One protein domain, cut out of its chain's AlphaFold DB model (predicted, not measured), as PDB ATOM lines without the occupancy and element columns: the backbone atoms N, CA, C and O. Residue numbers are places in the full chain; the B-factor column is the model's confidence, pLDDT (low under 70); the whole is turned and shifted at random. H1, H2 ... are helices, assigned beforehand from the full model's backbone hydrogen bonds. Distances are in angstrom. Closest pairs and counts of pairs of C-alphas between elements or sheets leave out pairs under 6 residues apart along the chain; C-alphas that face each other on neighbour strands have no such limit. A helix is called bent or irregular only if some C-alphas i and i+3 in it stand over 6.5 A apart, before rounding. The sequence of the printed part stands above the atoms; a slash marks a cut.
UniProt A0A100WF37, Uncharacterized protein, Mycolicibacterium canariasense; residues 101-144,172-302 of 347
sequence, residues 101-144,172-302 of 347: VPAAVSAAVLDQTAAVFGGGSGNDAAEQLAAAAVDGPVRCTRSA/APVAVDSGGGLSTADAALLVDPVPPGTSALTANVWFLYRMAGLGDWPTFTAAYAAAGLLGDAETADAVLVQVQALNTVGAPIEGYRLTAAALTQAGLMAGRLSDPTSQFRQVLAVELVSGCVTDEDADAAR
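What this domain is: This is residues 101 to 144 and 172 to 302 of the 347 residues of an uncharacterized protein of Mycolicibacterium canariasense (UniProt A0A100WF37). A rounded globule of crossed helices is built round H7, which runs through the middle, with the kinked H1 and H4 packed on opposite sides of it and H8 on a third. H2 covers H1 on the outside, H3 packs on residues 112 to 117 of H1, H5 and H6 pack on H4 away from H7, and the short H9 folds back beside the last turn of H8, meeting its residues 289 to 291 at the corner by their link. The printed part has 175 residues with nine named helices, H1 to H9 in chain order, and no named strand: the class is all helix. It is compact, with a radius of gyration of the C-alphas of 14.8 A and spans of 44 by 41 by 33 A.

How they stand to each other: H1, residues 101 to 117, touches H7, residues 254 to 269, about perpendicular at 80 degrees; the closest C-alphas, of Ser 106 and Ala 262, are 4.4 A apart. H2, residues 124 to 134, touches H1 at a steep tilt of 54 degrees, opposite ways, closest at the C-alphas of Ala 104 and Ala 132, 4.8 A. H3, residues 184 to 191, touches residues 112 to 117 of H1, closest at the C-alphas of Thr 113 and Thr 184, 5.0 A. H4, residues 200 to 211, touches H7 at a steep tilt of 42 degrees, opposite ways, closest at the C-alphas of Phe 207 and Ala 260, 5.3 A. H6, residues 238 to 246, touches H4, closest at the C-alphas of Val 205 and Val 243, 5.5 A. H5, residues 217 to 226, touches residues 206 to 210 of H4, closest at the C-alphas of Trp 206 and Phe 220, 6.8 A. H8, residues 278 to 292, touches H7, closest at the C-alphas of Leu 258 and Gly 291, 5.3 A. H9, residues 296 to 300, touches H8 only at the corner, closest at the C-alphas of Ser 290 and Ala 298, 4.8 A. H1 and H4 are apart. Every O i to N i+4 pair is within hydrogen-bond range in H2, H3, H4, H5, H6, H8 and H9, against 7 of 13 in H1 and 10 of 12 in H7.

Where its parts are: H1 begins at C-alpha 101 (261.541, 287.734, 243.888) and measures 19.1 A; it has a kink of 103 degrees near residue 111 and is irregular, C-alphas 109 and 112 being 9.2 A apart. H7 measures 23.9 A from C-alpha 254 (239.982, 288.420, 247.091) and is irregular, C-alphas 255 and 258 being 7.6 A apart. H8 measures 21.5 A, H4 16.2 A and H2 15.0 A. H9 ends at C-alpha 300 (247.261, 276.928, 251.201).

The domain as a whole: The two C-alphas farthest apart, of Asp 135 and Ala 226, are 44.2 A apart. Residues 145 to 171 are not printed, and C-alphas 144 and 172 are 20.0 A apart across the cut. The link from H5 to H6 is long, with 11 residues. The mean pLDDT of the printed part is 78.3; 46 residues are under 70, among them 117 to 144 and 293 to 302.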
ATOM      1  N   VAL A 101     262.735 288.527 244.262       67.38
ATOM      2  CA  VAL A 101     261.541 287.734 243.888       67.38
ATOM      3  C   VAL A 101     260.243 288.551 244.022       67.38
ATOM      4  O   VAL A 101     259.525 288.661 243.027       67.38
ATOM      5  N   PRO A 102     259.942 289.204 245.166       69.94
ATOM      6  CA  PRO A 102     258.780 290.092 245.275       69.94
ATOM      7  C   PRO A 102     258.822 291.263 244.285       69.94
ATOM      8  O   PRO A 102     257.786 291.643 243.739       69.94
ATOM      9  N   ALA A 103     260.011 291.813 244.023       73.69
ATOM     10  CA  ALA A 103     260.203 292.880 243.044       73.69
ATOM     11  C   ALA A 103     259.890 292.419 241.611       73.69
ATOM     12  O   ALA A 103     259.143 293.095 240.910       73.69
ATOM     13  N   ALA A 104     260.394 291.252 241.199       71.69
ATOM     14  CA  ALA A 104     260.148 290.683 239.875       71.69
ATOM     15  C   ALA A 104     258.668 290.328 239.670       71.69
ATOM     16  O   ALA A 104     258.114 290.620 238.615       71.69
ATOM     17  N   VAL A 105     258.002 289.764 240.688       74.50
ATOM     18  CA  VAL A 105     256.550 289.517 240.645       74.50
ATOM     19  C   VAL A 105     255.783 290.830 240.510       74.50
ATOM     20  O   VAL A 105     254.900 290.940 239.668       74.50
ATOM     21  N   SER A 106     256.137 291.844 241.301       77.12
ATOM     22  CA  SER A 106     255.466 293.147 241.243       77.12
ATOM     23  C   SER A 106     255.654 293.812 239.884       77.12
ATOM     24  O   SER A 106     254.703 294.355 239.336       77.12
ATOM     25  N   ALA A 107     256.851 293.715 239.305       74.62
ATOM     26  CA  ALA A 107     257.121 294.218 237.969       74.62
ATOM     27  C   ALA A 107     256.340 293.450 236.889       74.62
ATOM     28  O   ALA A 107     255.795 294.070 235.983       74.62
ATOM     29  N   ALA A 108     256.218 292.125 237.011       76.12
ATOM     30  CA  ALA A 108     255.427 291.308 236.091       76.12
ATOM     31  C   ALA A 108     253.916 291.594 236.180       76.12
ATOM     32  O   ALA A 108     253.225 291.526 235.167       76.12
ATOM     33  N   VAL A 109     253.403 291.908 237.375       78.25
ATOM     34  CA  VAL A 109     251.989 292.260 237.597       78.25
ATOM     35  C   VAL A 109     251.688 293.681 237.127       78.25
ATOM     36  O   VAL A 109     250.644 293.919 236.529       78.25
ATOM     37  N   LEU A 110     252.579 294.634 237.404       77.62
ATOM     38  CA  LEU A 110     252.351 296.045 237.096       77.62
ATOM     39  C   LEU A 110     252.733 296.416 235.659       77.62
ATOM     40  O   LEU A 110     252.163 297.369 235.130       77.62
ATOM     41  N   ASP A 111     253.661 295.694 235.026       77.06
ATOM     42  CA  ASP A 111     254.180 295.962 233.678       77.06
ATOM     43  C   ASP A 111     254.435 297.471 233.453       77.06
ATOM     44  O   ASP A 111     255.242 298.094 234.151       77.06
ATOM     45  N   GLN A 112     253.691 298.104 232.543       65.44
ATOM     46  CA  GLN A 112     253.819 299.523 232.193       65.44
ATOM     47  C   GLN A 112     253.329 300.494 233.282       65.44
ATOM     48  O   GLN A 112     253.625 301.689 233.223       65.44
ATOM     49  N   THR A 113     252.592 300.026 234.293       71.12
ATOM     50  CA  THR A 113     252.061 300.885 235.369       71.12
ATOM     51  C   THR A 113     253.085 301.226 236.447       71.12
ATOM     52  O   THR A 113     252.874 302.175 237.201       71.12
ATOM     53  N   ALA A 114     254.240 300.550 236.474       66.56
ATOM     54  CA  ALA A 114     255.332 300.883 237.391       66.56
ATOM     55  C   ALA A 114     255.814 302.343 237.234       66.56
ATOM     56  O   ALA A 114     256.255 302.961 238.204       66.56
ATOM     57  N   ALA A 115     255.653 302.927 236.040       66.81
ATOM     58  CA  ALA A 115     255.991 304.320 235.754       66.81
ATOM     59  C   ALA A 115     255.213 305.341 236.611       66.81
ATOM     60  O   ALA A 115     255.714 306.439 236.848       66.81
ATOM     61  N   VAL A 116     254.032 304.983 237.136       74.50
ATOM     62  CA  VAL A 116     253.209 305.858 238.000       74.50
ATOM     63  C   VAL A 116     253.920 306.199 239.318       74.50
ATOM     64  O   VAL A 116     253.669 307.238 239.925       74.50
ATOM     65  N   PHE A 117     254.880 305.377 239.746       68.69
ATOM     66  CA  PHE A 117     255.680 305.636 240.945       68.69
ATOM     67  C   PHE A 117     256.916 306.522 240.686       68.69
ATOM     68  O   PHE A 117     257.572 306.940 241.639       68.69
ATOM     69  N   GLY A 118     257.220 306.864 239.426       52.81
ATOM     70  CA  GLY A 118     258.439 307.566 238.991       52.81
ATOM     71  C   GLY A 118     258.515 309.075 239.273       52.81
ATOM     72  O   GLY A 118     259.379 309.746 238.723       52.81
ATOM     73  N   GLY A 119     257.624 309.628 240.103       49.06
ATOM     74  CA  GLY A 119     257.619 311.054 240.473       49.06
ATOM     75  C   GLY A 119     258.329 311.395 241.793       49.06
ATOM     76  O   GLY A 119     258.412 312.568 242.155       49.06
ATOM     77  N   GLY A 120     258.801 310.395 242.547       47.09
ATOM     78  CA  GLY A 120     259.547 310.596 243.795       47.09
ATOM     79  C   GLY A 120     261.022 310.915 243.538       47.09
ATOM     80  O   GLY A 120     261.568 310.531 242.514       47.09
ATOM     81  N   SER A 121     261.705 311.574 244.479       42.22
ATOM     82  CA  SER A 121     263.109 312.018 244.353       42.22
ATOM     83  C   SER A 121     264.167 310.897 244.236       42.22
ATOM     84  O   SER A 121     265.352 311.156 244.433       42.22
ATOM     85  N   GLY A 122     263.757 309.661 243.947       47.97
ATOM     86  CA  GLY A 122     264.603 308.515 243.631       47.97
ATOM     87  C   GLY A 122     264.182 307.921 242.288       47.97
ATOM     88  O   GLY A 122     263.401 306.974 242.245       47.97
ATOM     89  N   ASN A 123     264.707 308.479 241.194       50.03
ATOM     90  CA  ASN A 123     264.446 308.033 239.815       50.03
ATOM     91  C   ASN A 123     264.859 306.571 239.542       50.03
ATOM     92  O   ASN A 123     264.456 306.001 238.534       50.03
ATOM     93  N   ASP A 124     265.593 305.939 240.457       59.59
ATOM     94  CA  ASP A 124     266.110 304.582 240.291       59.59
ATOM     95  C   ASP A 124     265.043 303.496 240.518       59.59
ATOM     96  O   ASP A 124     265.280 302.338 240.202       59.59
ATOM     97  N   ALA A 125     263.873 303.812 241.083       55.69
ATOM     98  CA  ALA A 125     262.909 302.788 241.498       55.69
ATOM     99  C   ALA A 125     262.124 302.162 240.340       55.69
ATOM    100  O   ALA A 125     261.999 300.940 240.274       55.69
ATOM    101  N   ALA A 126     261.626 302.981 239.408       57.31
ATOM    102  CA  ALA A 126     260.997 302.484 238.184       57.31
ATOM    103  C   ALA A 126     262.015 301.715 237.326       57.31
ATOM    104  O   ALA A 126     261.683 300.693 236.731       57.31
ATOM    105  N   GLU A 127     263.271 302.167 237.331       60.31
ATOM    106  CA  GLU A 127     264.382 301.524 236.632       60.31
ATOM    107  C   GLU A 127     264.797 300.202 237.304       60.31
ATOM    108  O   GLU A 127     265.063 299.223 236.616       60.31
ATOM    109  N   GLN A 128     264.754 300.111 238.639       64.38
ATOM    110  CA  GLN A 128     264.978 298.875 239.399       64.38
ATOM    111  C   GLN A 128     263.833 297.868 239.243       64.38
ATOM    112  O   GLN A 128     264.092 296.672 239.117       64.38
ATOM    113  N   LEU A 129     262.578 298.327 239.227       62.91
ATOM    114  CA  LEU A 129     261.419 297.490 238.901       62.91
ATOM    115  C   LEU A 129     261.522 296.966 237.464       62.91
ATOM    116  O   LEU A 129     261.352 295.771 237.239       62.91
ATOM    117  N   ALA A 130     261.879 297.827 236.506       57.75
ATOM    118  CA  ALA A 130     262.101 297.429 235.118       57.75
ATOM    119  C   ALA A 130     263.274 296.443 234.979       57.75
ATOM    120  O   ALA A 130     263.140 295.429 234.298       57.75
ATOM    121  N   ALA A 131     264.395 296.672 235.668       60.56
ATOM    122  CA  ALA A 131     265.535 295.754 235.681       60.56
ATOM    123  C   ALA A 131     265.163 294.385 236.280       60.56
ATOM    124  O   ALA A 131     265.521 293.348 235.723       60.56
ATOM    125  N   ALA A 132     264.376 294.366 237.361       58.62
ATOM    126  CA  ALA A 132     263.863 293.132 237.955       58.62
ATOM    127  C   ALA A 132     262.887 292.379 237.029       58.62
ATOM    128  O   ALA A 132     262.801 291.153 237.112       58.62
ATOM    129  N   ALA A 133     262.180 293.087 236.141       54.62
ATOM    130  CA  ALA A 133     261.312 292.492 235.122       54.62
ATOM    131  C   ALA A 133     262.113 291.837 233.983       54.62
ATOM    132  O   ALA A 133     261.752 290.761 233.513       54.62
ATOM    133  N   VAL A 134     263.196 292.488 233.541       50.53
ATOM    134  CA  VAL A 134     264.021 292.046 232.402       50.53
ATOM    135  C   VAL A 134     264.818 290.781 232.730       50.53
ATOM    136  O   VAL A 134     264.922 289.894 231.883       50.53
ATOM    137  N   ASP A 135     265.321 290.660 233.960       47.78
ATOM    138  CA  ASP A 135     266.123 289.507 234.399       47.78
ATOM    139  C   ASP A 135     265.297 288.400 235.095       47.78
ATOM    140  O   ASP A 135     265.837 287.371 235.514       47.78
ATOM    141  N   GLY A 136     263.978 288.581 235.230       49.25
ATOM    142  CA  GLY A 136     263.095 287.674 235.966       49.25
ATOM    143  C   GLY A 136     262.485 286.556 235.100       49.25
ATOM    144  O   GLY A 136     261.737 286.843 234.171       49.25
ATOM    145  N   PRO A 137     262.666 285.257 235.424       48.44
ATOM    146  CA  PRO A 137     261.994 284.151 234.725       48.44
ATOM    147  C   PRO A 137     260.510 283.974 235.118       48.44
ATOM    148  O   PRO A 137     259.897 282.958 234.783       48.44
ATOM    149  N   VAL A 138     259.930 284.910 235.874       56.03
ATOM    150  CA  VAL A 138     258.621 284.741 236.516       56.03
ATOM    151  C   VAL A 138     257.508 285.158 235.559       56.03
ATOM    152  O   VAL A 138     257.297 286.338 235.299       56.03
ATOM    153  N   ARG A 139     256.760 284.178 235.048       56.66
ATOM    154  CA  ARG A 139     255.475 284.419 234.383       56.66
ATOM    155  C   ARG A 139     254.362 284.215 235.401       56.66
ATOM    156  O   ARG A 139     254.133 283.080 235.810       56.66
ATOM    157  N   CYS A 140     253.672 285.287 235.790       60.72
ATOM    158  CA  CYS A 140     252.480 285.159 236.623       60.72
ATOM    159  C   CYS A 140     251.341 284.565 235.799       60.72
ATOM    160  O   CYS A 140     250.701 285.241 234.995       60.72
ATOM    161  N   THR A 141     251.088 283.278 235.989       55.91
ATOM    162  CA  THR A 141     249.906 282.602 235.463       55.91
ATOM    163  C   THR A 141     248.865 282.595 236.565       55.91
ATOM    164  O   THR A 141     248.713 281.599 237.266       55.91
ATOM    165  N   ARG A 142     248.179 283.720 236.783       56.69
ATOM    166  CA  ARG A 142     247.121 283.757 237.795       56.69
ATOM    167  C   ARG A 142     245.986 282.802 237.425       56.69
ATOM    168  O   ARG A 142     245.579 282.720 236.265       56.69
ATOM    169  N   SER A 143     245.404 282.170 238.441       43.19
ATOM    170  CA  SER A 143     244.026 281.687 238.364       43.19
ATOM    171  C   SER A 143     243.124 282.914 238.245       43.19
ATOM    172  O   SER A 143     243.219 283.828 239.066       43.19
ATOM    173  N   ALA A 144     242.314 282.984 237.186       40.47
ATOM    174  CA  ALA A 144     241.460 284.133 236.908       40.47
ATOM    175  C   ALA A 144     240.667 284.519 238.163       40.47
ATOM    176  O   ALA A 144     239.900 283.705 238.689       40.47
ATOM    177  N   ALA A 172     232.401 302.950 240.973       83.00
ATOM    178  CA  ALA A 172     232.712 301.833 240.095       83.00
ATOM    179  C   ALA A 172     234.024 301.151 240.558       83.00
ATOM    180  O   ALA A 172     235.034 301.849 240.771       83.00
ATOM    181  N   PRO A 173     234.024 299.812 240.718       86.38
ATOM    182  CA  PRO A 173     235.241 299.043 240.939       86.38
ATOM    183  C   PRO A 173     236.260 299.285 239.825       86.38
ATOM    184  O   PRO A 173     235.892 299.544 238.678       86.38
ATOM    185  N   VAL A 174     237.543 299.191 240.164       86.44
ATOM    186  CA  VAL A 174     238.625 299.329 239.184       86.44
ATOM    187  C   VAL A 174     238.782 298.009 238.437       86.44
ATOM    188  O   VAL A 174     238.849 296.946 239.053       86.44
ATOM    189  N   ALA A 175     238.834 298.070 237.107       83.94
ATOM    190  CA  ALA A 175     239.030 296.887 236.287       83.94
ATOM    191  C   ALA A 175     240.467 296.373 236.448       83.94
ATOM    192  O   ALA A 175     241.425 297.080 236.146       83.94
ATOM    193  N   VAL A 176     240.598 295.131 236.909       82.62
ATOM    194  CA  VAL A 176     241.877 294.426 237.017       82.62
ATOM    195  C   VAL A 176     241.849 293.261 236.042       82.62
ATOM    196  O   VAL A 176     240.883 292.493 236.007       82.62
ATOM    197  N   ASP A 177     242.889 293.144 235.224       78.06
ATOM    198  CA  ASP A 177     242.986 292.044 234.275       78.06
ATOM    199  C   ASP A 177     243.248 290.697 234.986       78.06
ATOM    200  O   ASP A 177     243.474 290.609 236.197       78.06
ATOM    201  N   SER A 178     243.214 289.593 234.237       68.38
ATOM    202  CA  SER A 178     243.434 288.262 234.813       68.38
ATOM    203  C   SER A 178     244.824 288.080 235.434       68.38
ATOM    204  O   SER A 178     244.984 287.201 236.276       68.38
ATOM    205  N   GLY A 179     245.815 288.877 235.023       68.56
ATOM    206  CA  GLY A 179     247.182 288.854 235.548       68.56
ATOM    207  C   GLY A 179     247.380 289.723 236.792       68.56
ATOM    208  O   GLY A 179     248.413 289.610 237.445       68.56
ATOM    209  N   GLY A 180     246.388 290.539 237.160       75.19
ATOM    210  CA  GLY A 180     246.514 291.539 238.219       75.19
ATOM    211  C   GLY A 180     246.977 292.914 237.724       75.19
ATOM    212  O   GLY A 180     247.166 293.808 238.547       75.19
ATOM    213  N   GLY A 181     247.153 293.085 236.419       80.75
ATOM    214  CA  GLY A 181     247.509 294.332 235.771       80.75
ATOM    215  C   GLY A 181     246.372 295.348 235.744       80.75
ATOM    216  O   GLY A 181     245.188 295.044 235.932       80.75
ATOM    217  N   LEU A 182     246.786 296.595 235.543       84.38
ATOM    218  CA  LEU A 182     245.970 297.801 235.575       84.38
ATOM    219  C   LEU A 182     246.294 298.663 234.355       84.38
ATOM    220  O   LEU A 182     247.389 298.586 233.797       84.38
ATOM    221  N   SER A 183     245.374 299.549 233.973       86.44
ATOM    222  CA  SER A 183     245.741 300.653 233.087       86.44
ATOM    223  C   SER A 183     246.577 301.689 233.850       86.44
ATOM    224  O   SER A 183     246.452 301.837 235.068       86.44
ATOM    225  N   THR A 184     247.412 302.463 233.151       84.69
ATOM    226  CA  THR A 184     248.181 303.557 233.775       84.69
ATOM    227  C   THR A 184     247.268 304.587 234.448       84.69
ATOM    228  O   THR A 184     247.607 305.102 235.511       84.69
ATOM    229  N   ALA A 185     246.098 304.863 233.864       87.00
ATOM    230  CA  ALA A 185     245.120 305.787 234.432       87.00
ATOM    231  C   ALA A 185     244.520 305.248 235.741       87.00
ATOM    232  O   ALA A 185     244.427 305.983 236.721       87.00
ATOM    233  N   ASP A 186     244.179 303.959 235.787       89.44
ATOM    234  CA  ASP A 186     243.654 303.319 236.997       89.44
ATOM    235  C   ASP A 186     244.709 303.232 238.104       89.44
ATOM    236  O   ASP A 186     244.414 303.484 239.272       89.44
ATOM    237  N   ALA A 187     245.960 302.936 237.743       90.12
ATOM    238  CA  ALA A 187     247.072 302.965 238.684       90.12
ATOM    239  C   ALA A 187     247.289 304.376 239.261       90.12
ATOM    240  O   ALA A 187     247.469 304.513 240.470       90.12
ATOM    241  N   ALA A 188     247.197 305.433 238.446       88.31
ATOM    242  CA  ALA A 188     247.275 306.817 238.920       88.31
ATOM    243  C   ALA A 188     246.133 307.161 239.895       88.31
ATOM    244  O   ALA A 188     246.383 307.704 240.968       88.31
ATOM    245  N   LEU A 189     244.895 306.738 239.598       89.75
ATOM    246  CA  LEU A 189     243.747 306.903 240.503       89.75
ATOM    247  C   LEU A 189     243.946 306.229 241.869       89.75
ATOM    248  O   LEU A 189     243.354 306.662 242.859       89.75
ATOM    249  N   LEU A 190     244.746 305.164 241.925       93.31
ATOM    250  CA  LEU A 190     245.076 304.462 243.162       93.31
ATOM    251  C   LEU A 190     246.246 305.124 243.897       93.31
ATOM    252  O   LEU A 190     246.194 305.252 245.118       93.31
ATOM    253  N   VAL A 191     247.292 305.535 243.180       92.75
ATOM    254  CA  VAL A 191     248.569 305.976 243.766       92.75
ATOM    255  C   VAL A 191     248.587 307.466 244.101       92.75
ATOM    256  O   VAL A 191     249.082 307.838 245.167       92.75
ATOM    257  N   ASP A 192     248.055 308.325 243.232       92.81
ATOM    258  CA  ASP A 192     248.146 309.783 243.380       92.81
ATOM    259  C   ASP A 192     247.485 310.325 244.651       92.81
ATOM    260  O   ASP A 192     248.097 311.181 245.297       92.81
ATOM    261  N   PRO A 193     246.311 309.820 245.084       93.69
ATOM    262  CA  PRO A 193     245.677 310.298 246.308       93.69
ATOM    263  C   PRO A 193     246.453 309.959 247.585       93.69
ATOM    264  O   PRO A 193     246.202 310.578 248.616       93.69
ATOM    265  N   VAL A 194     247.378 308.990 247.540       94.12
ATOM    266  CA  VAL A 194     248.123 308.518 248.713       94.12
ATOM    267  C   VAL A 194     249.297 309.463 249.004       94.12
ATOM    268  O   VAL A 194     250.235 309.540 248.191       94.12
ATOM    269  N   PRO A 195     249.311 310.151 250.166       93.62
ATOM    270  CA  PRO A 195     250.408 311.032 250.543       93.62
ATOM    271  C   PRO A 195     251.735 310.267 250.691       93.62
ATOM    272  O   PRO A 195     251.740 309.142 251.208       93.62
ATOM    273  N   PRO A 196     252.880 310.857 250.303       91.31
ATOM    274  CA  PRO A 196     254.191 310.288 250.601       91.31
ATOM    275  C   PRO A 196     254.387 310.057 252.108       91.31
ATOM    276  O   PRO A 196     253.938 310.853 252.930       91.31
ATOM    277  N   GLY A 197     255.060 308.966 252.472       89.75
ATOM    278  CA  GLY A 197     255.280 308.568 253.865       89.75
ATOM    279  C   GLY A 197     254.107 307.822 254.511       89.75
ATOM    280  O   GLY A 197     254.244 307.361 255.645       89.75
ATOM    281  N   THR A 198     252.986 307.637 253.804       94.06
ATOM    282  CA  THR A 198     251.889 306.761 254.253       94.06
ATOM    283  C   THR A 198     252.415 305.349 254.509       94.06
ATOM    284  O   THR A 198     253.191 304.827 253.704       94.06
ATOM    285  N   SER A 199     251.986 304.726 255.612       94.50
ATOM    286  CA  SER A 199     252.332 303.331 255.908       94.50
ATOM    287  C   SER A 199     251.924 302.427 254.753       94.50
ATOM    288  O   SER A 199     250.794 302.499 254.261       94.50
ATOM    289  N   ALA A 200     252.824 301.532 254.350       92.81
ATOM    290  CA  ALA A 200     252.522 300.523 253.345       92.81
ATOM    291  C   ALA A 200     251.309 299.654 253.710       92.81
ATOM    292  O   ALA A 200     250.586 299.231 252.810       92.81
ATOM    293  N   LEU A 201     251.035 299.445 255.005       92.94
ATOM    294  CA  LEU A 201     249.839 298.742 255.465       92.94
ATOM    295  C   LEU A 201     248.576 299.527 255.114       92.94
ATOM    296  O   LEU A 201     247.693 298.998 254.441       92.94
ATOM    297  N   THR A 202     248.511 300.799 255.506       94.62
ATOM    298  CA  THR A 202     247.374 301.676 255.197       94.62
ATOM    299  C   THR A 202     247.177 301.819 253.688       94.62
ATOM    300  O   THR A 202     246.047 301.741 253.210       94.62
ATOM    301  N   ALA A 203     248.264 301.958 252.926       95.56
ATOM    302  CA  ALA A 203     248.210 302.018 251.469       95.56
ATOM    303  C   ALA A 203     247.670 300.715 250.853       95.56
ATOM    304  O   ALA A 203     246.850 300.770 249.942       95.56
ATOM    305  N   ASN A 204     248.068 299.546 251.367       94.81
ATOM    306  CA  ASN A 204     247.552 298.263 250.889       94.81
ATOM    307  C   ASN A 204     246.041 298.128 251.136       94.81
ATOM    308  O   ASN A 204     245.296 297.774 250.220       94.81
ATOM    309  N   VAL A 205     245.574 298.495 252.338       94.75
ATOM    310  CA  VAL A 205     244.138 298.514 252.668       94.75
ATOM    311  C   VAL A 205     243.384 299.478 251.748       94.75
ATOM    312  O   VAL A 205     242.331 299.117 251.226       94.75
ATOM    313  N   TRP A 206     243.934 300.669 251.489       96.00
ATOM    314  CA  TRP A 206     243.368 301.625 250.536       96.00
ATOM    315  C   TRP A 206     243.238 301.045 249.126       96.00
ATOM    316  O   TRP A 206     242.171 301.154 248.525       96.00
ATOM    317  N   PHE A 207     244.284 300.406 248.597       95.44
ATOM    318  CA  PHE A 207     244.241 299.837 247.250       95.44
ATOM    319  C   PHE A 207     243.127 298.795 247.123       95.44
ATOM    320  O   PHE A 207     242.351 298.843 246.170       95.44
ATOM    321  N   LEU A 208     242.984 297.910 248.114       93.81
ATOM    322  CA  LEU A 208     241.881 296.947 248.167       93.81
ATOM    323  C   LEU A 208     240.515 297.641 248.247       93.81
ATOM    324  O   LEU A 208     239.595 297.285 247.510       93.81
ATOM    325  N   TYR A 209     240.394 298.650 249.109       92.06
ATOM    326  CA  TYR A 209     239.165 299.406 249.330       92.06
ATOM    327  C   TYR A 209     238.697 300.129 248.058       92.06
ATOM    328  O   TYR A 209     237.540 300.003 247.645       92.06
ATOM    329  N   ARG A 210     239.607 300.839 247.385       94.31
ATOM    330  CA  ARG A 210     239.303 301.595 246.168       94.31
ATOM    331  C   ARG A 210     239.041 300.695 244.972       94.31
ATOM    332  O   ARG A 210     238.097 300.973 244.227       94.31
ATOM    333  N   MET A 211     239.833 299.637 244.776       93.44
ATOM    334  CA  MET A 211     239.605 298.689 243.678       93.44
ATOM    335  C   MET A 211     238.250 297.991 243.811       93.44
ATOM    336  O   MET A 211     237.573 297.795 242.807       93.44
ATOM    337  N   ALA A 212     237.802 297.723 245.038       89.31
ATOM    338  CA  ALA A 212     236.474 297.189 245.318       89.31
ATOM    339  C   ALA A 212     235.324 298.204 245.153       89.31
ATOM    340  O   ALA A 212     234.165 297.825 245.308       89.31
ATOM    341  N   GLY A 213     235.618 299.469 244.830       88.94
ATOM    342  CA  GLY A 213     234.609 300.512 244.624       88.94
ATOM    343  C   GLY A 213     234.000 301.064 245.917       88.94
ATOM    344  O   GLY A 213     232.948 301.696 245.875       88.94
ATOM    345  N   LEU A 214     234.637 300.840 247.071       86.94
ATOM    346  CA  LEU A 214     234.056 301.193 248.371       86.94
ATOM    347  C   LEU A 214     234.080 302.701 248.671       86.94
ATOM    348  O   LEU A 214     233.293 303.165 249.489       86.94
ATOM    349  N   GLY A 215     234.949 303.470 248.012       89.31
ATOM    350  CA  GLY A 215     235.037 304.916 248.209       89.31
ATOM    351  C   GLY A 215     236.285 305.539 247.585       89.31
ATOM    352  O   GLY A 215     237.130 304.844 247.016       89.31
ATOM    353  N   ASP A 216     236.389 306.860 247.704       92.88
ATOM    354  CA  ASP A 216     237.590 307.633 247.389       92.88
ATOM    355  C   ASP A 216     238.508 307.802 248.619       92.88
ATOM    356  O   ASP A 216     238.220 307.293 249.704       92.88
ATOM    357  N   TRP A 217     239.650 308.478 248.452       93.75
ATOM    358  CA  TRP A 217     240.654 308.607 249.516       93.75
ATOM    359  C   TRP A 217     240.136 309.361 250.756       93.75
ATOM    360  O   TRP A 217     240.330 308.867 251.872       93.75
ATOM    361  N   PRO A 218     239.432 310.506 250.624       94.19
ATOM    362  CA  PRO A 218     238.783 311.153 251.765       94.19
ATOM    363  C   PRO A 218     237.805 310.230 252.501       94.19
ATOM    364  O   PRO A 218     237.858 310.131 253.727       94.19
ATOM    365  N   THR A 219     236.968 309.491 251.766       90.31
ATOM    366  CA  THR A 219     236.020 308.536 252.357       90.31
ATOM    367  C   THR A 219     236.742 307.416 253.103       90.31
ATOM    368  O   THR A 219     236.397 307.095 254.242       90.31
ATOM    369  N   PHE A 220     237.784 306.854 252.488       93.88
ATOM    370  CA  PHE A 220     238.615 305.819 253.089       93.88
ATOM    371  C   PHE A 220     239.266 306.298 254.387       93.88
ATOM    372  O   PHE A 220     239.125 305.641 255.411       93.88
ATOM    373  N   THR A 221     239.955 307.441 254.369       94.31
ATOM    374  CA  THR A 221     240.673 307.947 255.551       94.31
ATOM    375  C   THR A 221     239.729 308.258 256.711       94.31
ATOM    376  O   THR A 221     240.038 307.916 257.854       94.31
ATOM    377  N   ALA A 222     238.547 308.818 256.429       90.56
ATOM    378  CA  ALA A 222     237.510 309.037 257.432       90.56
ATOM    379  C   ALA A 222     237.001 307.714 258.029       90.56
ATOM    380  O   ALA A 222     236.914 307.585 259.252       90.56
ATOM    381  N   ALA A 223     236.711 306.714 257.191       88.44
ATOM    382  CA  ALA A 223     236.249 305.402 257.643       88.44
ATOM    383  C   ALA A 223     237.331 304.644 258.433       88.44
ATOM    384  O   ALA A 223     237.046 304.056 259.476       88.44
ATOM    385  N   TYR A 224     238.583 304.713 257.976       89.56
ATOM    386  CA  TYR A 224     239.748 304.102 258.611       89.56
ATOM    387  C   TYR A 224     239.993 304.685 260.012       89.56
ATOM    388  O   TYR A 224     240.171 303.935 260.974       89.56
ATOM    389  N   ALA A 225     239.905 306.013 260.151       90.56
ATOM    390  CA  ALA A 225     240.005 306.696 261.438       90.56
ATOM    391  C   ALA A 225     238.806 306.400 262.355       90.56
ATOM    392  O   ALA A 225     238.992 306.123 263.539       90.56
ATOM    393  N   ALA A 226     237.579 306.406 261.823       87.81
ATOM    394  CA  ALA A 226     236.368 306.118 262.594       87.81
ATOM    395  C   ALA A 226     236.339 304.681 263.141       87.81
ATOM    396  O   ALA A 226     235.833 304.446 264.239       87.81
ATOM    397  N   ALA A 227     236.906 303.728 262.401       86.94
ATOM    398  CA  ALA A 227     237.073 302.346 262.839       86.94
ATOM    399  C   ALA A 227     238.251 302.152 263.820       86.94
ATOM    400  O   ALA A 227     238.447 301.043 264.316       86.94
ATOM    401  N   GLY A 228     239.023 303.206 264.122       87.94
ATOM    402  CA  GLY A 228     240.170 303.144 265.032       87.94
ATOM    403  C   GLY A 228     241.309 302.267 264.510       87.94
ATOM    404  O   GLY A 228     242.024 301.658 265.304       87.94
ATOM    405  N   LEU A 229     241.446 302.149 263.185       88.81
ATOM    406  CA  LEU A 229     242.456 301.304 262.557       88.81
ATOM    407  C   LEU A 229     243.818 302.002 262.556       88.81
ATOM    408  O   LEU A 229     243.915 303.226 262.468       88.81
ATOM    409  N   LEU A 230     244.878 301.202 262.651       85.88
ATOM    410  CA  LEU A 230     246.246 301.682 262.812       85.88
ATOM    411  C   LEU A 230     247.136 301.193 261.668       85.88
ATOM    412  O   LEU A 230     247.112 300.015 261.298       85.88
ATOM    413  N   GLY A 231     247.948 302.109 261.134       82.44
ATOM    414  CA  GLY A 231     248.876 301.840 260.033       82.44
ATOM    415  C   GLY A 231     250.110 301.024 260.427       82.44
ATOM    416  O   GLY A 231     250.868 300.620 259.553       82.44
ATOM    417  N   ASP A 232     250.321 300.774 261.713       82.12
ATOM    418  CA  ASP A 232     251.450 300.039 262.291       82.12
ATOM    419  C   ASP A 232     251.010 298.757 263.018       82.12
ATOM    420  O   ASP A 232     251.776 298.182 263.786       82.12
ATOM    421  N   ALA A 233     249.787 298.281 262.759       81.50
ATOM    422  CA  ALA A 233     249.283 297.046 263.345       81.50
ATOM    423  C   ALA A 233     250.235 295.859 263.089       81.50
ATOM    424  O   ALA A 233     250.628 295.579 261.955       81.50
ATOM    425  N   GLU A 234     250.580 295.141 264.158       76.12
ATOM    426  CA  GLU A 234     251.621 294.104 264.146       76.12
ATOM    427  C   GLU A 234     251.092 292.685 263.884       76.12
ATOM    428  O   GLU A 234     251.797 291.717 264.143       76.12
ATOM    429  N   THR A 235     249.854 292.507 263.413       77.19
ATOM    430  CA  THR A 235     249.319 291.161 263.143       77.19
ATOM    431  C   THR A 235     249.524 290.756 261.686       77.19
ATOM    432  O   THR A 235     249.413 291.569 260.766       77.19
ATOM    433  N   ALA A 236     249.802 289.470 261.449       69.62
ATOM    434  CA  ALA A 236     250.028 288.935 260.101       69.62
ATOM    435  C   ALA A 236     248.794 289.056 259.180       69.62
ATOM    436  O   ALA A 236     248.915 289.059 257.960       69.62
ATOM    437  N   ASP A 237     247.603 289.173 259.759       78.56
ATOM    438  CA  ASP A 237     246.324 289.331 259.072       78.56
ATOM    439  C   ASP A 237     245.811 290.782 259.070       78.56
ATOM    440  O   ASP A 237     244.702 291.030 258.594       78.56
ATOM    441  N   ALA A 238     246.603 291.749 259.558       82.56
ATOM    442  CA  ALA A 238     246.158 293.122 259.789       82.56
ATOM    443  C   ALA A 238     245.510 293.759 258.553       82.56
ATOM    444  O   ALA A 238     244.456 294.371 258.672       82.56
ATOM    445  N   VAL A 239     246.074 293.562 257.358       82.25
ATOM    446  CA  VAL A 239     245.485 294.065 256.102       82.25
ATOM    447  C   VAL A 239     244.074 293.534 255.888       82.25
ATOM    448  O   VAL A 239     243.156 294.300 255.598       82.25
ATOM    449  N   LEU A 240     243.898 292.218 256.023       83.38
ATOM    450  CA  LEU A 240     242.643 291.537 255.722       83.38
ATOM    451  C   LEU A 240     241.581 291.844 256.778       83.38
ATOM    452  O   LEU A 240     240.420 292.057 256.441       83.38
ATOM    453  N   VAL A 241     241.982 291.924 258.045       84.44
ATOM    454  CA  VAL A 241     241.105 292.348 259.140       84.44
ATOM    455  C   VAL A 241     240.661 293.794 258.934       84.44
ATOM    456  O   VAL A 241     239.470 294.086 259.007       84.44
ATOM    457  N   GLN A 242     241.596 294.694 258.626       88.44
ATOM    458  CA  GLN A 242     241.303 296.114 258.446       88.44
ATOM    459  C   GLN A 242     240.438 296.379 257.213       88.44
ATOM    460  O   GLN A 242     239.473 297.133 257.303       88.44
ATOM    461  N   VAL A 243     240.708 295.729 256.076       85.00
ATOM    462  CA  VAL A 243     239.856 295.897 254.890       85.00
ATOM    463  C   VAL A 243     238.462 295.312 255.117       85.00
ATOM    464  O   VAL A 243     237.481 295.929 254.713       85.00
ATOM    465  N   GLN A 244     238.332 294.177 255.816       85.69
ATOM    466  CA  GLN A 244     237.021 293.591 256.111       85.69
ATOM    467  C   GLN A 244     236.234 294.380 257.158       85.69
ATOM    468  O   GLN A 244     235.004 294.417 257.089       85.69
ATOM    469  N   ALA A 245     236.918 295.070 258.077       85.38
ATOM    470  CA  ALA A 245     236.289 296.031 258.978       85.38
ATOM    471  C   ALA A 245     235.620 297.184 258.206       85.38
ATOM    472  O   ALA A 245     234.575 297.678 258.628       85.38
ATOM    473  N   LEU A 246     236.192 297.569 257.061       85.25
ATOM    474  CA  LEU A 246     235.681 298.623 256.182       85.25
ATOM    475  C   LEU A 246     234.720 298.111 255.091       85.25
ATOM    476  O   LEU A 246     233.973 298.897 254.510       85.25
ATOM    477  N   ASN A 247     234.712 296.806 254.810       85.19
ATOM    478  CA  ASN A 247     233.905 296.175 253.765       85.19
ATOM    479  C   ASN A 247     232.479 295.836 254.238       85.19
ATOM    480  O   ASN A 247     232.088 294.671 254.325       85.19
ATOM    481  N   THR A 248     231.679 296.858 254.531       79.69
ATOM    482  CA  THR A 248     230.310 296.695 255.060       79.69
ATOM    483  C   THR A 248     229.310 296.124 254.049       79.69
ATOM    484  O   THR A 248     228.260 295.615 254.435       79.69
ATOM    485  N   VAL A 249     229.627 296.182 252.752       77.50
ATOM    486  CA  VAL A 249     228.759 295.721 251.652       77.50
ATOM    487  C   VAL A 249     229.105 294.313 251.155       77.50
ATOM    488  O   VAL A 249     228.434 293.795 250.265       77.50
ATOM    489  N   GLY A 250     230.147 293.681 251.708       79.25
ATOM    490  CA  GLY A 250     230.583 292.346 251.297       79.25
ATOM    491  C   GLY A 250     231.162 292.299 249.879       79.25
ATOM    492  O   GLY A 250     230.986 291.307 249.172       79.25
ATOM    493  N   ALA A 251     231.850 293.362 249.452       82.25
ATOM    494  CA  ALA A 251     232.522 293.406 248.162       82.25
ATOM    495  C   ALA A 251     233.579 292.285 248.049       82.25
ATOM    496  O   ALA A 251     234.235 291.942 249.041       82.25
ATOM    497  N   PRO A 252     233.768 291.699 246.854       79.69
ATOM    498  CA  PRO A 252     234.707 290.602 246.634       79.69
ATOM    499  C   PRO A 252     236.161 291.107 246.614       79.69
ATOM    500  O   PRO A 252     236.712 291.396 245.555       79.69
ATOM    501  N   ILE A 253     236.798 291.201 247.784       84.62
ATOM    502  CA  ILE A 253     238.167 291.737 247.926       84.62
ATOM    503  C   ILE A 253     239.250 290.778 247.392       84.62
ATOM    504  O   ILE A 253     240.295 291.225 246.923       84.62
ATOM    505  N   GLU A 254     238.996 289.466 247.418       83.75
ATOM    506  CA  GLU A 254     239.982 288.420 247.091       83.75
ATOM    507  C   GLU A 254     240.650 288.623 245.719       83.75
ATOM    508  O   GLU A 254     241.863 288.463 245.572       83.75
ATOM    509  N   GLY A 255     239.874 289.052 244.716       79.88
ATOM    510  CA  GLY A 255     240.373 289.282 243.358       79.88
ATOM    511  C   GLY A 255     241.464 290.356 243.274       79.88
ATOM    512  O   GLY A 255     242.341 290.274 242.414       79.88
ATOM    513  N   TYR A 256     241.472 291.307 244.208       87.44
ATOM    514  CA  TYR A 256     242.337 292.488 244.183       87.44
ATOM    515  C   TYR A 256     243.644 292.328 244.974       87.44
ATOM    516  O   TYR A 256     244.515 293.193 244.890       87.44
ATOM    517  N   ARG A 257     243.817 291.226 245.719       88.94
ATOM    518  CA  ARG A 257     244.945 291.056 246.655       88.94
ATOM    519  C   ARG A 257     246.325 291.128 246.007       88.94
ATOM    520  O   ARG A 257     247.163 291.886 246.482       88.94
ATOM    521  N   LEU A 258     246.548 290.412 244.901       87.19
ATOM    522  CA  LEU A 258     247.832 290.436 244.186       87.19
ATOM    523  C   LEU A 258     248.172 291.842 243.686       87.19
ATOM    524  O   LEU A 258     249.289 292.307 243.876       87.19
ATOM    525  N   THR A 259     247.207 292.521 243.069       90.06
ATOM    526  CA  THR A 259     247.394 293.871 242.528       90.06
ATOM    527  C   THR A 259     247.691 294.871 243.637       90.06
ATOM    528  O   THR A 259     248.632 295.652 243.519       90.06
ATOM    529  N   ALA A 260     246.954 294.812 244.752       92.69
ATOM    530  CA  ALA A 260     247.232 295.641 245.922       92.69
ATOM    531  C   ALA A 260     248.631 295.359 246.480       92.69
ATOM    532  O   ALA A 260     249.378 296.293 246.763       92.69
ATOM    533  N   ALA A 261     249.016 294.084 246.589       91.25
ATOM    534  CA  ALA A 261     250.342 293.694 247.046       91.25
ATOM    535  C   ALA A 261     251.453 294.221 246.121       91.25
ATOM    536  O   ALA A 261     252.445 294.768 246.606       91.25
ATOM    537  N   ALA A 262     251.261 294.130 244.803       90.25
ATOM    538  CA  ALA A 262     252.209 294.619 243.808       90.25
ATOM    539  C   ALA A 262     252.360 296.147 243.862       90.25
ATOM    540  O   ALA A 262     253.482 296.649 243.907       90.25
ATOM    541  N   LEU A 263     251.249 296.890 243.949       91.81
ATOM    542  CA  LEU A 263     251.262 298.349 244.113       91.81
ATOM    543  C   LEU A 263     251.961 298.773 245.411       91.81
ATOM    544  O   LEU A 263     252.758 299.710 245.412       91.81
ATOM    545  N   THR A 264     251.702 298.077 246.521       93.00
ATOM    546  CA  THR A 264     252.363 298.356 247.802       93.00
ATOM    547  C   THR A 264     253.861 298.085 247.736       93.00
ATOM    548  O   THR A 264     254.648 298.918 248.184       93.00
ATOM    549  N   GLN A 265     254.274 296.958 247.154       90.38
ATOM    550  CA  GLN A 265     255.687 296.624 246.994       90.38
ATOM    551  C   GLN A 265     256.404 297.643 246.099       90.38
ATOM    552  O   GLN A 265     257.500 298.088 246.439       90.38
ATOM    553  N   ALA A 266     255.775 298.072 245.002       87.62
ATOM    554  CA  ALA A 266     256.318 299.118 244.141       87.62
ATOM    555  C   ALA A 266     256.451 300.460 244.881       87.62
ATOM    556  O   ALA A 266     257.499 301.101 244.812       87.62
ATOM    557  N   GLY A 267     255.439 300.852 245.660       88.12
ATOM    558  CA  GLY A 267     255.483 302.062 246.483       88.12
ATOM    559  C   GLY A 267     256.572 302.035 247.565       88.12
ATOM    560  O   GLY A 267     257.179 303.072 247.840       88.12
ATOM    561  N   LEU A 268     256.853 300.860 248.139       87.56
ATOM    562  CA  LEU A 268     257.961 300.643 249.076       87.56
ATOM    563  C   LEU A 268     259.323 300.768 248.391       87.56
ATOM    564  O   LEU A 268     260.192 301.485 248.881       87.56
ATOM    565  N   MET A 269     259.504 300.112 247.243       83.31
ATOM    566  CA  MET A 269     260.744 300.201 246.464       83.31
ATOM    567  C   MET A 269     261.018 301.624 245.969       83.31
ATOM    568  O   MET A 269     262.170 302.043 245.909       83.31
ATOM    569  N   ALA A 270     259.962 302.384 245.672       83.12
ATOM    570  CA  ALA A 270     260.051 303.791 245.297       83.12
ATOM    571  C   ALA A 270     260.322 304.748 246.466       83.12
ATOM    572  O   ALA A 270     260.478 305.947 246.245       83.12
ATOM    573  N   GLY A 271     260.338 304.256 247.710       84.38
ATOM    574  CA  GLY A 271     260.464 305.098 248.900       84.38
ATOM    575  C   GLY A 271     259.293 306.065 249.097       84.38
ATOM    576  O   GLY A 271     259.394 307.001 249.889       84.38
ATOM    577  N   ARG A 272     258.178 305.869 248.376       87.56
ATOM    578  CA  ARG A 272     256.965 306.690 248.508       87.56
ATOM    579  C   ARG A 272     256.157 306.279 249.733       87.56
ATOM    580  O   ARG A 272     255.538 307.133 250.363       87.56
ATOM    581  N   LEU A 273     256.156 304.988 250.057       91.50
ATOM    582  CA  LEU A 273     255.499 304.434 251.238       91.50
ATOM    583  C   LEU A 273     256.516 304.237 252.360       91.50
ATOM    584  O   LEU A 273     257.672 303.900 252.100       91.50
ATOM    585  N   SER A 274     256.088 304.443 253.604       90.00
ATOM    586  CA  SER A 274     256.932 304.150 254.760       90.00
ATOM    587  C   SER A 274     256.983 302.648 255.032       90.00
ATOM    588  O   SER A 274     256.009 301.916 254.825       90.00
ATOM    589  N   ASP A 275     258.164 302.204 255.459       80.38
ATOM    590  CA  ASP A 275     258.460 300.804 255.732       80.38
ATOM    591  C   ASP A 275     257.602 300.307 256.909       80.38
ATOM    592  O   ASP A 275     257.661 300.890 257.996       80.38
ATOM    593  N   PRO A 276     256.786 299.263 256.715       72.56
ATOM    594  CA  PRO A 276     255.974 298.698 257.773       72.56
ATOM    595  C   PRO A 276     256.820 297.754 258.638       72.56
ATOM    596  O   PRO A 276     258.037 297.593 258.476       72.56
ATOM    597  N   THR A 277     256.153 297.066 259.562       76.94
ATOM    598  CA  THR A 277     256.770 296.012 260.370       76.94
ATOM    599  C   THR A 277     257.405 294.927 259.485       76.94
ATOM    600  O   THR A 277     256.996 294.672 258.348       76.94
ATOM    601  N   SER A 278     258.434 294.245 259.998       77.38
ATOM    602  CA  SER A 278     259.092 293.142 259.279       77.38
ATOM    603  C   SER A 278     258.130 291.992 258.954       77.38
ATOM    604  O   SER A 278     258.275 291.346 257.916       77.38
ATOM    605  N   GLN A 279     257.119 291.774 259.796       78.31
ATOM    606  CA  GLN A 279     256.059 290.797 259.551       78.31
ATOM    607  C   GLN A 279     255.198 291.166 258.344       78.31
ATOM    608  O   GLN A 279     254.928 290.301 257.515       78.31
ATOM    609  N   PHE A 280     254.828 292.438 258.180       82.56
ATOM    610  CA  PHE A 280     254.050 292.861 257.018       82.56
ATOM    611  C   PHE A 280     254.783 292.574 255.705       82.56
ATOM    612  O   PHE A 280     254.178 292.099 254.747       82.56
ATOM    613  N   ARG A 281     256.103 292.797 255.657       81.69
ATOM    614  CA  ARG A 281     256.912 292.474 254.470       81.69
ATOM    615  C   ARG A 281     256.869 290.988 254.116       81.69
ATOM    616  O   ARG A 281     256.819 290.651 252.937       81.69
ATOM    617  N   GLN A 282     256.851 290.107 255.116       80.44
ATOM    618  CA  GLN A 282     256.710 288.666 254.887       80.44
ATOM    619  C   GLN A 282     255.326 288.322 254.331       80.44
ATOM    620  O   GLN A 282     255.233 287.579 253.358       80.44
ATOM    621  N   VAL A 283     254.264 288.905 254.892       81.62
ATOM    622  CA  VAL A 283     252.886 288.713 254.410       81.62
ATOM    623  C   VAL A 283     252.744 289.192 252.965       81.62
ATOM    624  O   VAL A 283     252.204 288.475 252.127       81.62
ATOM    625  N   LEU A 284     253.296 290.365 252.652       84.44
ATOM    626  CA  LEU A 284     253.294 290.929 251.307       84.44
ATOM    627  C   LEU A 284     254.020 290.018 250.306       84.44
ATOM    628  O   LEU A 284     253.520 289.779 249.210       84.44
ATOM    629  N   ALA A 285     255.174 289.465 250.692       83.00
ATOM    630  CA  ALA A 285     255.922 288.525 249.863       83.00
ATOM    631  C   ALA A 285     255.145 287.220 249.617       83.00
ATOM    632  O   ALA A 285     255.105 286.742 248.483       83.00
ATOM    633  N   VAL A 286     254.493 286.669 250.647       80.81
ATOM    634  CA  VAL A 286     253.629 285.484 250.513       80.81
ATOM    635  C   VAL A 286     252.465 285.770 249.568       80.81
ATOM    636  O   VAL A 286     252.181 284.951 248.695       80.81
ATOM    637  N   GLU A 287     251.822 286.932 249.683       83.69
ATOM    638  CA  GLU A 287     250.703 287.315 248.817       83.69
ATOM    639  C   GLU A 287     251.125 287.451 247.349       83.69
ATOM    640  O   GLU A 287     250.426 286.979 246.454       83.69
ATOM    641  N   LEU A 288     252.295 288.040 247.092       83.50
ATOM    642  CA  LEU A 288     252.854 288.162 245.746       83.50
ATOM    643  C   LEU A 288     253.158 286.791 245.138       83.50
ATOM    644  O   LEU A 288     252.721 286.496 244.026       83.50
ATOM    645  N   VAL A 289     253.883 285.936 245.864       79.00
ATOM    646  CA  VAL A 289     254.299 284.620 245.357       79.00
ATOM    647  C   VAL A 289     253.094 283.711 245.149       79.00
ATOM    648  O   VAL A 289     252.915 283.178 244.055       79.00
ATOM    649  N   SER A 290     252.236 283.580 246.163       76.06
ATOM    650  CA  SER A 290     251.031 282.755 246.061       76.06
ATOM    651  C   SER A 290     250.067 283.309 245.023       76.06
ATOM    652  O   SER A 290     249.473 282.548 244.275       76.06
ATOM    653  N   GLY A 291     249.894 284.630 244.943       74.50
ATOM    654  CA  GLY A 291     249.024 285.279 243.968       74.50
ATOM    655  C   GLY A 291     249.471 285.058 242.526       74.50
ATOM    656  O   GLY A 291     248.618 284.970 241.650       74.50
ATOM    657  N   CYS A 292     250.779 284.962 242.285       74.44
ATOM    658  CA  CYS A 292     251.386 284.851 240.959       74.44
ATOM    659  C   CYS A 292     251.539 283.398 240.464       74.44
ATOM    660  O   CYS A 292     251.450 283.155 239.258       74.44
ATOM    661  N   VAL A 293     251.763 282.437 241.370       69.50
ATOM    662  CA  VAL A 293     252.004 281.023 241.041       69.50
ATOM    663  C   VAL A 293     250.777 280.182 241.395       69.50
ATOM    664  O   VAL A 293     250.376 280.121 242.551       69.50
ATOM    665  N   THR A 294     250.200 279.489 240.412       59.56
ATOM    666  CA  THR A 294     249.171 278.463 240.653       59.56
ATOM    667  C   THR A 294     249.821 277.191 241.189       59.56
ATOM    668  O   THR A 294     250.166 276.295 240.419       59.56
ATOM    669  N   ASP A 295     250.018 277.143 242.502       59.41
ATOM    670  CA  ASP A 295     250.479 275.977 243.252       59.41
ATOM    671  C   ASP A 295     249.538 275.778 244.451       59.41
ATOM    672  O   ASP A 295     249.294 276.724 245.205       59.41
ATOM    673  N   GLU A 296     248.990 274.568 244.616       56.94
ATOM    674  CA  GLU A 296     248.068 274.240 245.714       56.94
ATOM    675  C   GLU A 296     248.713 274.490 247.090       56.94
ATOM    676  O   GLU A 296     248.033 274.942 248.013       56.94
ATOM    677  N   ASP A 297     250.028 274.277 247.214       53.50
ATOM    678  CA  ASP A 297     250.768 274.521 248.455       53.50
ATOM    679  C   ASP A 297     250.965 276.029 248.716       53.50
ATOM    680  O   ASP A 297     250.975 276.473 249.868       53.50
ATOM    681  N   ALA A 298     251.071 276.841 247.658       57.78
ATOM    682  CA  ALA A 298     251.176 278.296 247.769       57.78
ATOM    683  C   ALA A 298     249.818 278.948 248.074       57.78
ATOM    684  O   ALA A 298     249.754 279.893 248.863       57.78
ATOM    685  N   ASP A 299     248.728 278.423 247.510       58.47
ATOM    686  CA  ASP A 299     247.365 278.847 247.842       58.47
ATOM    687  C   ASP A 299     247.001 278.482 249.294       58.47
ATOM    688  O   ASP A 299     246.379 279.287 249.988       58.47
ATOM    689  N   ALA A 300     247.453 277.326 249.802       59.06
ATOM    690  CA  ALA A 300     247.261 276.928 251.201       59.06
ATOM    691  C   ALA A 300     248.008 277.827 252.208       59.06
ATOM    692  O   ALA A 300     247.612 277.911 253.373       59.06
ATOM    693  N   ALA A 301     249.071 278.510 251.772       59.22
ATOM    694  CA  ALA A 301     249.814 279.466 252.591       59.22
ATOM    695  C   ALA A 301     249.133 280.845 252.688       59.22
ATOM    696  O   ALA A 301     249.540 281.664 253.519       59.22
ATOM    697  N   ARG A 302     248.103 281.128 251.873       64.44
ATOM    698  CA  ARG A 302     247.378 282.400 251.958       64.44
ATOM    699  C   ARG A 302     246.530 282.465 253.217       64.44
ATOM    700  O   ARG A 302     245.766 281.557 253.539       64.44
TER     701      ARG A 302